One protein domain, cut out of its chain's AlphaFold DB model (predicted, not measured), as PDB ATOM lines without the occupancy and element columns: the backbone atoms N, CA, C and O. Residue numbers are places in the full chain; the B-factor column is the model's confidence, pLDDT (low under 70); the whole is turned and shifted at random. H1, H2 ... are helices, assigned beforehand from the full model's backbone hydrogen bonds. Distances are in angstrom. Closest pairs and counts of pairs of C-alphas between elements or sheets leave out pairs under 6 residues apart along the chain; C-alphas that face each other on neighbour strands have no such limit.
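What this domain is: This is residues 4 to 87 of the 111 residues of a protein of Bifidobacterium canis (UniProt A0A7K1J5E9). H3 lies in the middle: the short H1 crosses it on one side, and on the other the long H2 forms a helical hairpin with it. The loop end, residues 52 to 58, sticks out. The printed part has 84 residues with three named helices, in the order H1, H2, H3, and no named strand: all helix. It is only just compact, close to loose, with a radius of gyration of the C-alphas of 13.8 A and spans of 39 by 34 by 29 A.

How they stand to each other: H1, residues 4 to 14, touches H3, residues 58 to 77, with residues 68 to 76 of H3 alone; the closest C-alphas, of Ala 8 and Val 72, are 5.3 A apart. They run opposite ways at a steep tilt of 63 degrees. H2, residues 28 to 48, is apart from H1. The hairpin of H2 and H3 runs opposite ways at a steep tilt of 45 degrees; its closest C-alphas, of Leu 42 and Pro 62, are 6.3 A apart. O i to N i+4 pairs within hydrogen-bond range number 6 of 7 in H1, 14 of 17 in H2 and 11 of 16 in H3.

Where its parts are: H1 begins at C-alpha 4 (16.227, 33.882, 46.894). H2 is 30.5 A long, with a kink of 26 degrees near residue 38. H3, 29.9 A long with a kink of 28 degrees near residue 71, ends at C-alpha 77 (10.500, 40.431, 42.193).

The domain as a whole: The farthest C-alphas, of Ser 52 and Ala 80, are 39.2 A apart. The link from H1 to H2 is long, 13 residues. The printed part has no cut, and no printed residue is under 70 in pLDDT.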
ATOM      1  N   ASP A   4      17.365  33.041  46.494       89.75
ATOM      2  CA  ASP A   4      16.227  33.882  46.894       89.75
ATOM      3  C   ASP A   4      14.907  33.487  46.203       89.75
ATOM      4  O   ASP A   4      13.818  33.815  46.668       89.75
ATOM      5  N   TYR A   5      14.987  32.725  45.109       91.94
ATOM      6  CA  TYR A   5      13.835  32.278  44.326       91.94
ATOM      7  C   TYR A   5      13.288  30.920  44.795       91.94
ATOM      8  O   TYR A   5      12.218  30.505  44.352       91.94
ATOM      9  N   VAL A   6      13.981  30.218  45.704       91.00
ATOM     10  CA  VAL A   6      13.588  28.869  46.159       91.00
ATOM     11  C   VAL A   6      12.264  28.893  46.928       91.00
ATOM     12  O   VAL A   6      11.415  28.033  46.715       91.00
ATOM     13  N   ALA A   7      12.033  29.908  47.765       91.06
ATOM     14  CA  ALA A   7      10.783  30.023  48.519       91.06
ATOM     15  C   ALA A   7       9.559  30.220  47.601       91.06
ATOM     16  O   ALA A   7       8.517  29.579  47.782       91.06
ATOM     17  N   ALA A   8       9.693  31.078  46.584       90.38
ATOM     18  CA  ALA A   8       8.658  31.282  45.575       90.38
ATOM     19  C   ALA A   8       8.472  30.031  44.703       90.38
ATOM     20  O   ALA A   8       7.339  29.658  44.401       90.38
ATOM     21  N   TRP A   9       9.560  29.335  44.366       91.69
ATOM     22  CA  TRP A   9       9.518  28.061  43.651       91.69
ATOM     23  C   TRP A   9       8.717  27.000  44.412       91.69
ATOM     24  O   TRP A   9       7.781  26.427  43.855       91.69
ATOM     25  N   ASP A  10       9.023  26.769  45.689       92.44
ATOM     26  CA  ASP A  10       8.326  25.771  46.510       92.44
ATOM     27  C   ASP A  10       6.836  26.085  46.655       92.44
ATOM     28  O   ASP A  10       5.991  25.185  46.614       92.44
ATOM     29  N   THR A  11       6.508  27.370  46.787       91.31
ATOM     30  CA  THR A  11       5.121  27.845  46.831       91.31
ATOM     31  C   THR A  11       4.410  27.551  45.513       91.31
ATOM     32  O   THR A  11       3.334  26.949  45.505       91.31
ATOM     33  N   GLN A  12       5.041  27.895  44.390       90.38
ATOM     34  CA  GLN A  12       4.479  27.709  43.058       90.38
ATOM     35  C   GLN A  12       4.280  26.231  42.705       90.38
ATOM     36  O   GLN A  12       3.253  25.862  42.138       90.38
ATOM     37  N   MET A  13       5.215  25.355  43.078       90.81
ATOM     38  CA  MET A  13       5.101  23.913  42.821       90.81
ATOM     39  C   MET A  13       3.988  23.240  43.634       90.81
ATOM     40  O   MET A  13       3.502  22.178  43.241       90.81
ATOM     41  N   ARG A  14       3.558  23.846  44.748       92.50
ATOM     42  CA  ARG A  14       2.407  23.392  45.549       92.50
ATOM     43  C   ARG A  14       1.084  24.026  45.113       92.50
ATOM     44  O   ARG A  14       0.025  23.584  45.564       92.50
ATOM     45  N   SER A  15       1.128  25.048  44.261       88.44
ATOM     46  CA  SER A  15      -0.056  25.753  43.781       88.44
ATOM     47  C   SER A  15      -0.907  24.884  42.851       88.44
ATOM     48  O   SER A  15      -0.428  23.984  42.158       88.44
ATOM     49  N   ARG A  16      -2.207  25.184  42.817       87.31
ATOM     50  CA  ARG A  16      -3.181  24.583  41.889       87.31
ATOM     51  C   ARG A  16      -3.411  25.435  40.639       87.31
ATOM     52  O   ARG A  16      -4.106  24.985  39.730       87.31
ATOM     53  N   SER A  17      -2.848  26.638  40.601       83.75
ATOM     54  CA  SER A  17      -2.961  27.612  39.516       83.75
ATOM     55  C   SER A  17      -1.591  28.189  39.176       83.75
ATOM     56  O   SER A  17      -0.735  28.326  40.048       83.75
ATOM     57  N   ALA A  18      -1.398  28.516  37.904       83.88
ATOM     58  CA  ALA A  18      -0.198  29.157  37.392       83.88
ATOM     59  C   ALA A  18      -0.547  29.941  36.122       83.88
ATOM     60  O   ALA A  18      -1.494  29.555  35.424       83.88
ATOM     61  N   HIS A  19       0.247  30.954  35.778       82.31
ATOM     62  CA  HIS A  19       0.255  31.535  34.436       82.31
ATOM     63  C   HIS A  19       0.945  30.556  33.496       82.31
ATOM     64  O   HIS A  19       2.134  30.610  33.194       82.31
ATOM     65  N   LEU A  20       0.158  29.573  33.083       76.44
ATOM     66  CA  LEU A  20       0.511  28.691  31.990       76.44
ATOM     67  C   LEU A  20       0.438  29.521  30.712       76.44
ATOM     68  O   LEU A  20      -0.367  30.441  30.642       76.44
ATOM     69  N   PHE A  21       1.257  29.176  29.721       76.44
ATOM     70  CA  PHE A  21       1.534  29.954  28.506       76.44
ATOM     71  C   PHE A  21       2.628  31.018  28.676       76.44
ATOM     72  O   PHE A  21       2.577  31.892  29.532       76.44
ATOM     73  N   ASN A  22       3.605  30.995  27.764       84.38
ATOM     74  CA  ASN A  22       4.600  32.061  27.603       84.38
ATOM     75  C   ASN A  22       3.982  33.278  26.872       84.38
ATOM     76  O   ASN A  22       4.540  33.775  25.895       84.38
ATOM     77  N   MET A  23       2.779  33.697  27.278       90.12
ATOM     78  CA  MET A  23       2.039  34.819  26.699       90.12
ATOM     79  C   MET A  23       2.009  35.961  27.703       90.12
ATOM     80  O   MET A  23       1.342  35.880  28.728       90.12
ATOM     81  N   MET A  24       2.738  37.027  27.400       91.25
ATOM     82  CA  MET A  24       2.914  38.158  28.301       91.25
ATOM     83  C   MET A  24       3.251  39.415  27.503       91.25
ATOM     84  O   MET A  24       3.870  39.339  26.441       91.25
ATOM     85  N   VAL A  25       2.850  40.569  28.032       93.19
ATOM     86  CA  VAL A  25       3.257  41.890  27.547       93.19
ATOM     87  C   VAL A  25       3.845  42.623  28.740       93.19
ATOM     88  O   VAL A  25       3.187  42.760  29.767       93.19
ATOM     89  N   MET A  26       5.087  43.063  28.611       94.31
ATOM     90  CA  MET A  26       5.820  43.775  29.653       94.31
ATOM     91  C   MET A  26       6.707  44.837  29.007       94.31
ATOM     92  O   MET A  26       6.989  44.764  27.806       94.31
ATOM     93  N   ASP A  27       7.133  45.836  29.774       95.94
ATOM     94  CA  ASP A  27       8.135  46.773  29.282       95.94
ATOM     95  C   ASP A  27       9.496  46.087  29.115       95.94
ATOM     96  O   ASP A  27       9.772  45.006  29.641       95.94
ATOM     97  N   LYS A  28      10.361  46.755  28.353       97.00
ATOM     98  CA  LYS A  28      11.666  46.223  27.979       97.00
ATOM     99  C   LYS A  28      12.532  45.863  29.188       97.00
ATOM    100  O   LYS A  28      13.205  44.840  29.141       97.00
ATOM    101  N   ALA A  29      12.524  46.673  30.247       96.75
ATOM    102  CA  ALA A  29      13.413  46.456  31.382       96.75
ATOM    103  C   ALA A  29      13.035  45.182  32.145       96.75
ATOM    104  O   ALA A  29      13.906  44.370  32.452       96.75
ATOM    105  N   HIS A  30      11.738  44.964  32.376       96.25
ATOM    106  CA  HIS A  30      11.259  43.729  32.996       96.25
ATOM    107  C   HIS A  30      11.501  42.505  32.107       96.25
ATOM    108  O   HIS A  30      11.905  41.461  32.618       96.25
ATOM    109  N   PHE A  31      11.320  42.632  30.788       95.56
ATOM    110  CA  PHE A  31      11.583  41.529  29.859       95.56
ATOM    111  C   PHE A  31      13.044  41.108  29.853       95.56
ATOM    112  O   PHE A  31      13.344  39.922  29.993       95.56
ATOM    113  N   ASP A  32      13.947  42.077  29.734       96.81
ATOM    114  CA  ASP A  32      15.381  41.814  29.715       96.81
ATOM    115  C   ASP A  32      15.817  41.177  31.047       96.81
ATOM    116  O   ASP A  32      16.451  40.122  31.037       96.81
ATOM    117  N   ALA A  33      15.376  41.722  32.189       96.56
ATOM    118  CA  ALA A  33      15.681  41.178  33.515       96.56
ATOM    119  C   ALA A  33      15.134  39.752  33.724       96.56
ATOM    120  O   ALA A  33      15.796  38.901  34.328       96.56
ATOM    121  N   TYR A  34      13.937  39.460  33.208       95.75
ATOM    122  CA  TYR A  34      13.382  38.108  33.229       95.75
ATOM    123  C   TYR A  34      14.218  37.143  32.383       95.75
ATOM    124  O   TYR A  34      14.558  36.055  32.847       95.75
ATOM    125  N   CYS A  35      14.589  37.530  31.161       95.50
ATOM    126  CA  CYS A  35      15.406  36.705  30.271       95.50
ATOM    127  C   CYS A  35      16.810  36.447  30.832       95.50
ATOM    128  O   CYS A  35      17.287  35.310  30.770       95.50
ATOM    129  N   GLU A  36      17.452  37.467  31.406       96.19
ATOM    130  CA  GLU A  36      18.759  37.354  32.065       96.19
ATOM    131  C   GLU A  36      18.738  36.347  33.219       96.19
ATOM    132  O   GLU A  36      19.699  35.601  33.405       96.19
ATOM    133  N   TRP A  37      17.629  36.270  33.954       95.69
ATOM    134  CA  TRP A  37      17.434  35.277  35.008       95.69
ATOM    135  C   TRP A  37      17.067  33.884  34.464       95.69
ATOM    136  O   TRP A  37      17.601  32.868  34.916       95.69
ATOM    137  N   LEU A  38      16.174  33.814  33.475       95.56
ATOM    138  CA  LEU A  38      15.600  32.568  32.960       95.56
ATOM    139  C   LEU A  38      16.608  31.729  32.163       95.56
ATOM    140  O   LEU A  38      16.723  30.519  32.380       95.56
ATOM    141  N   PHE A  39      17.305  32.329  31.196       95.25
ATOM    142  CA  PHE A  39      18.104  31.567  30.232       95.25
ATOM    143  C   PHE A  39      19.264  30.786  30.859       95.25
ATOM    144  O   PHE A  39      19.422  29.617  30.500       95.25
ATOM    145  N   PRO A  40      20.028  31.328  31.829       95.06
ATOM    146  CA  PRO A  40      21.047  30.551  32.528       95.06
ATOM    147  C   PRO A  40      20.486  29.279  33.178       95.06
ATOM    148  O   PRO A  40      21.109  28.221  33.095       95.06
ATOM    149  N   ILE A  41      19.284  29.346  33.765       93.88
ATOM    150  CA  ILE A  41      18.606  28.186  34.365       93.88
ATOM    151  C   ILE A  41      18.256  27.156  33.286       93.88
ATOM    152  O   ILE A  41      18.523  25.964  33.456       93.88
ATOM    153  N   LEU A  42      17.692  27.600  32.159       93.88
ATOM    154  CA  LEU A  42      17.329  26.709  31.056       93.88
ATOM    155  C   LEU A  42      18.554  26.055  30.406       93.88
ATOM    156  O   LEU A  42      18.496  24.875  30.065       93.88
ATOM    157  N   PHE A  43      19.668  26.773  30.262       93.88
ATOM    158  CA  PHE A  43      20.907  26.207  29.726       93.88
ATOM    159  C   PHE A  43      21.513  25.170  30.670       93.88
ATOM    160  O   PHE A  43      21.947  24.111  30.220       93.88
ATOM    161  N   GLU A  44      21.497  25.421  31.979       93.19
ATOM    162  CA  GLU A  44      21.910  24.420  32.967       93.19
ATOM    163  C   GLU A  44      21.004  23.185  32.952       93.19
ATOM    164  O   GLU A  44      21.491  22.061  33.081       93.19
ATOM    165  N   LEU A  45      19.700  23.363  32.734       92.19
ATOM    166  CA  LEU A  45      18.763  22.253  32.579       92.19
ATOM    167  C   LEU A  45      19.061  21.424  31.321       92.19
ATOM    168  O   LEU A  45      19.095  20.197  31.394       92.19
ATOM    169  N   GLN A  46      19.328  22.079  30.189       90.88
ATOM    170  CA  GLN A  46      19.655  21.409  28.925       90.88
ATOM    171  C   GLN A  46      20.938  20.579  29.006       90.88
ATOM    172  O   GLN A  46      21.015  19.520  28.398       90.88
ATOM    173  N   LYS A  47      21.931  21.008  29.792       92.12
ATOM    174  CA  LYS A  47      23.155  20.218  30.021       92.12
ATOM    175  C   LYS A  47      22.899  18.925  30.799       92.12
ATOM    176  O   LYS A  47      23.684  17.989  30.698       92.12
ATOM    177  N   ARG A  48      21.843  18.888  31.616       91.31
ATOM    178  CA  ARG A  48      21.507  17.752  32.493       91.31
ATOM    179  C   ARG A  48      20.537  16.770  31.851       91.31
ATOM    180  O   ARG A  48      20.465  15.628  32.291       91.31
ATOM    181  N   LEU A  49      19.772  17.221  30.861       87.94
ATOM    182  CA  LEU A  49      18.743  16.434  30.196       87.94
ATOM    183  C   LEU A  49      19.128  16.207  28.738       87.94
ATOM    184  O   LEU A  49      19.142  17.150  27.951       87.94
ATOM    185  N   ASP A  50      19.375  14.952  28.371       85.00
ATOM    186  CA  ASP A  50      19.639  14.576  26.985       85.00
ATOM    187  C   ASP A  50      18.331  14.598  26.163       85.00
ATOM    188  O   ASP A  50      17.431  13.791  26.420       85.00
ATOM    189  N   PRO A  51      18.193  15.487  25.157       78.75
ATOM    190  CA  PRO A  51      17.004  15.555  24.310       78.75
ATOM    191  C   PRO A  51      16.720  14.259  23.541       78.75
ATOM    192  O   PRO A  51      15.565  14.017  23.190       78.75
ATOM    193  N   SER A  52      17.739  13.427  23.287       83.06
ATOM    194  CA  SER A  52      17.608  12.175  22.527       83.06
ATOM    195  C   SER A  52      16.728  11.134  23.228       83.06
ATOM    196  O   SER A  52      16.147  10.264  22.582       83.06
ATOM    197  N   GLN A  53      16.570  11.264  24.548       87.31
ATOM    198  CA  GLN A  53      15.766  10.371  25.381       87.31
ATOM    199  C   GLN A  53      14.267  10.693  25.333       87.31
ATOM    200  O   GLN A  53      13.449   9.968  25.903       87.31
ATOM    201  N   TYR A  54      13.886  11.782  24.663       85.69
ATOM    202  CA  TYR A  54      12.524  12.290  24.647       85.69
ATOM    203  C   TYR A  54      11.891  12.169  23.263       85.69
ATOM    204  O   TYR A  54      12.515  12.411  22.233       85.69
ATOM    205  N   SER A  55      10.590  11.870  23.232       87.44
ATOM    206  CA  SER A  55       9.806  12.041  22.006       87.44
ATOM    207  C   SER A  55       9.799  13.515  21.581       87.44
ATOM    208  O   SER A  55       9.961  14.411  22.415       87.44
ATOM    209  N   ALA A  56       9.521  13.794  20.303       85.75
ATOM    210  CA  ALA A  56       9.430  15.166  19.785       85.75
ATOM    211  C   ALA A  56       8.491  16.064  20.618       85.75
ATOM    212  O   ALA A  56       8.728  17.261  20.785       85.75
ATOM    213  N   PHE A  57       7.440  15.480  21.204       84.69
ATOM    214  CA  PHE A  57       6.554  16.188  22.120       84.69
ATOM    215  C   PHE A  57       7.241  16.541  23.448       84.69
ATOM    216  O   PHE A  57       7.132  17.679  23.919       84.69
ATOM    217  N   HIS A  58       7.949  15.595  24.065       85.12
ATOM    218  CA  HIS A  58       8.619  15.801  25.350       85.12
ATOM    219  C   HIS A  58       9.875  16.673  25.240       85.12
ATOM    220  O   HIS A  58      10.155  17.419  26.174       85.12
ATOM    221  N   ALA A  59      10.533  16.714  24.078       88.69
ATOM    222  CA  ALA A  59      11.681  17.586  23.810       88.69
ATOM    223  C   ALA A  59      11.372  19.091  23.978       88.69
ATOM    224  O   ALA A  59      12.272  19.897  24.188       88.69
ATOM    225  N   ARG A  60      10.089  19.486  23.982       89.62
ATOM    226  CA  ARG A  60       9.640  20.859  24.297       89.62
ATOM    227  C   ARG A  60       9.648  21.193  25.797       89.62
ATOM    228  O   ARG A  60       9.039  22.180  26.205       89.62
ATOM    229  N   TYR A  61      10.277  20.371  26.641       90.56
ATOM    230  CA  TYR A  61      10.351  20.602  28.085       90.56
ATOM    231  C   TYR A  61      10.916  21.980  28.479       90.56
ATOM    232  O   TYR A  61      10.374  22.524  29.439       90.56
ATOM    233  N   PRO A  62      11.891  22.608  27.774       91.75
ATOM    234  CA  PRO A  62      12.416  23.902  28.214       91.75
ATOM    235  C   PRO A  62      11.330  24.980  28.247       91.75
ATOM    236  O   PRO A  62      11.233  25.723  29.216       91.75
ATOM    237  N   GLY A  63      10.451  24.995  27.239       91.12
ATOM    238  CA  GLY A  63       9.319  25.922  27.189       91.12
ATOM    239  C   GLY A  63       8.260  25.640  28.257       91.12
ATOM    240  O   GLY A  63       7.647  26.563  28.773       91.12
ATOM    241  N   ARG A  64       8.065  24.374  28.643       90.38
ATOM    242  CA  ARG A  64       7.139  24.019  29.735       90.38
ATOM    243  C   ARG A  64       7.683  24.422  31.099       90.38
ATOM    244  O   ARG A  64       6.924  24.779  31.992       90.38
ATOM    245  N   VAL A  65       8.999  24.332  31.265       92.38
ATOM    246  CA  VAL A  65       9.670  24.774  32.485       92.38
ATOM    247  C   VAL A  65       9.645  26.301  32.571       92.38
ATOM    248  O   VAL A  65       9.336  26.820  33.641       92.38
ATOM    249  N   SER A  66       9.867  27.018  31.462       93.00
ATOM    250  CA  SER A  66       9.789  28.487  31.453       93.00
ATOM    251  C   SER A  66       8.409  29.008  31.848       93.00
ATOM    252  O   SER A  66       8.334  29.952  32.625       93.00
ATOM    253  N   GLU A  67       7.330  28.349  31.412       91.62
ATOM    254  CA  GLU A  67       5.959  28.700  31.818       91.62
ATOM    255  C   GLU A  67       5.795  28.704  33.344       91.62
ATOM    256  O   GLU A  67       5.129  29.569  33.896       91.62
ATOM    257  N   ARG A  68       6.424  27.766  34.063       91.06
ATOM    258  CA  ARG A  68       6.334  27.729  35.535       91.06
ATOM    259  C   ARG A  68       7.256  28.719  36.218       91.06
ATOM    260  O   ARG A  68       6.932  29.194  37.301       91.06
ATOM    261  N   LEU A  69       8.400  28.997  35.605       93.75
ATOM    262  CA  LEU A  69       9.396  29.913  36.145       93.75
ATOM    263  C   LEU A  69       8.957  31.379  36.062       93.75
ATOM    264  O   LEU A  69       9.413  32.167  36.887       93.75
ATOM    265  N   LEU A  70       8.053  31.734  35.144       94.31
ATOM    266  CA  LEU A  70       7.503  33.087  35.050       94.31
ATOM    267  C   LEU A  70       6.870  33.539  36.375       94.31
ATOM    268  O   LEU A  70       7.239  34.582  36.907       94.31
ATOM    269  N   ASP A  71       5.995  32.718  36.957       92.19
ATOM    270  CA  ASP A  71       5.332  33.033  38.230       92.19
ATOM    271  C   ASP A  71       6.311  33.141  39.392       92.19
ATOM    272  O   ASP A  71       6.163  33.990  40.267       92.19
ATOM    273  N   VAL A  72       7.341  32.294  39.396       94.19
ATOM    274  CA  VAL A  72       8.399  32.356  40.408       94.19
ATOM    275  C   VAL A  72       9.121  33.696  40.317       94.19
ATOM    276  O   VAL A  72       9.335  34.347  41.335       94.19
ATOM    277  N   TRP A  73       9.436  34.150  39.103       95.00
ATOM    278  CA  TRP A  73      10.092  35.433  38.899       95.00
ATOM    279  C   TRP A  73       9.209  36.621  39.283       95.00
ATOM    280  O   TRP A  73       9.670  37.484  40.030       95.00
ATOM    281  N   ILE A  74       7.948  36.642  38.844       93.94
ATOM    282  CA  ILE A  74       6.986  37.707  39.177       93.94
ATOM    283  C   ILE A  74       6.826  37.827  40.695       93.94
ATOM    284  O   ILE A  74       6.938  38.926  41.241       93.94
ATOM    285  N   ASN A  75       6.619  36.698  41.380       92.31
ATOM    286  CA  ASN A  75       6.383  36.670  42.822       92.31
ATOM    287  C   ASN A  75       7.614  37.096  43.627       92.31
ATOM    288  O   ASN A  75       7.476  37.860  44.580       92.31
ATOM    289  N   THR A  76       8.811  36.638  43.247       94.56
ATOM    290  CA  THR A  76      10.055  37.024  43.933       94.56
ATOM    291  C   THR A  76      10.405  38.496  43.719       94.56
ATOM    292  O   THR A  76      10.902  39.138  44.637       94.56
ATOM    293  N   ASN A  77      10.146  39.045  42.529       94.25
ATOM    294  CA  ASN A  77      10.500  40.431  42.193       94.25
ATOM    295  C   ASN A  77       9.370  41.426  42.484       94.25
ATOM    296  O   ASN A  77       9.524  42.615  42.219       94.25
ATOM    297  N   HIS A  78       8.247  40.951  43.032       93.31
ATOM    298  CA  HIS A  78       7.069  41.756  43.363       93.31
ATOM    299  C   HIS A  78       6.573  42.614  42.187       93.31
ATOM    300  O   HIS A  78       6.168  43.765  42.359       93.31
ATOM    301  N   VAL A  79       6.610  42.049  40.977       94.19
ATOM    302  CA  VAL A  79       6.204  42.750  39.755       94.19
ATOM    303  C   VAL A  79       4.683  42.867  39.724       94.19
ATOM    304  O   VAL A  79       3.968  41.873  39.841       94.19
ATOM    305  N   ALA A  80       4.177  44.088  39.554       92.94
ATOM    306  CA  ALA A  80       2.750  44.321  39.384       92.94
ATOM    307  C   ALA A  80       2.292  43.824  38.005       92.94
ATOM    308  O   ALA A  80       2.902  44.153  36.989       92.94
ATOM    309  N   TYR A  81       1.198  43.065  37.962       93.19
ATOM    310  CA  TYR A  81       0.643  42.525  36.724       93.19
ATOM    311  C   TYR A  81      -0.890  42.559  36.729       93.19
ATOM    312  O   TYR A  81      -1.524  42.689  37.777       93.19
ATOM    313  N   ALA A  82      -1.480  42.443  35.539       92.00
ATOM    314  CA  ALA A  82      -2.914  42.272  35.342       92.00
ATOM    315  C   ALA A  82      -3.160  41.140  34.339       92.00
ATOM    316  O   ALA A  82      -2.480  41.050  33.316       92.00
ATOM    317  N   GLU A  83      -4.138  40.285  34.627       91.19
ATOM    318  CA  GLU A  83      -4.542  39.197  33.738       91.19
ATOM    319  C   GLU A  83      -5.558  39.698  32.704       91.19
ATOM    320  O   GLU A  83      -6.504  40.416  33.035       91.19
ATOM    321  N   LEU A  84      -5.376  39.304  31.441       89.50
ATOM    322  CA  LEU A  84      -6.277  39.653  30.342       89.50
ATOM    323  C   LEU A  84      -6.897  38.393  29.728       89.50
ATOM    324  O   LEU A  84      -6.212  37.375  29.588       89.50
ATOM    325  N   PRO A  85      -8.179  38.443  29.311       86.19
ATOM    326  CA  PRO A  85      -8.836  37.295  28.707       86.19
ATOM    327  C   PRO A  85      -8.176  36.936  27.373       86.19
ATOM    328  O   PRO A  85      -8.095  37.749  26.451       86.19
ATOM    329  N   THR A  86      -7.740  35.686  27.240       80.00
ATOM    330  CA  THR A  86      -7.210  35.171  25.976       80.00
ATOM    331  C   THR A  86      -8.367  34.873  25.024       80.00
ATOM    332  O   THR A  86      -9.216  34.032  25.314       80.00
ATOM    333  N   THR A  87      -8.408  35.546  23.874       80.44
ATOM    334  CA  THR A  87      -9.419  35.290  22.838       80.44
ATOM    335  C   THR A  87      -8.786  34.519  21.686       80.44
ATOM    336  O   THR A  87      -7.769  34.942  21.143       80.44
TER     337      THR A  87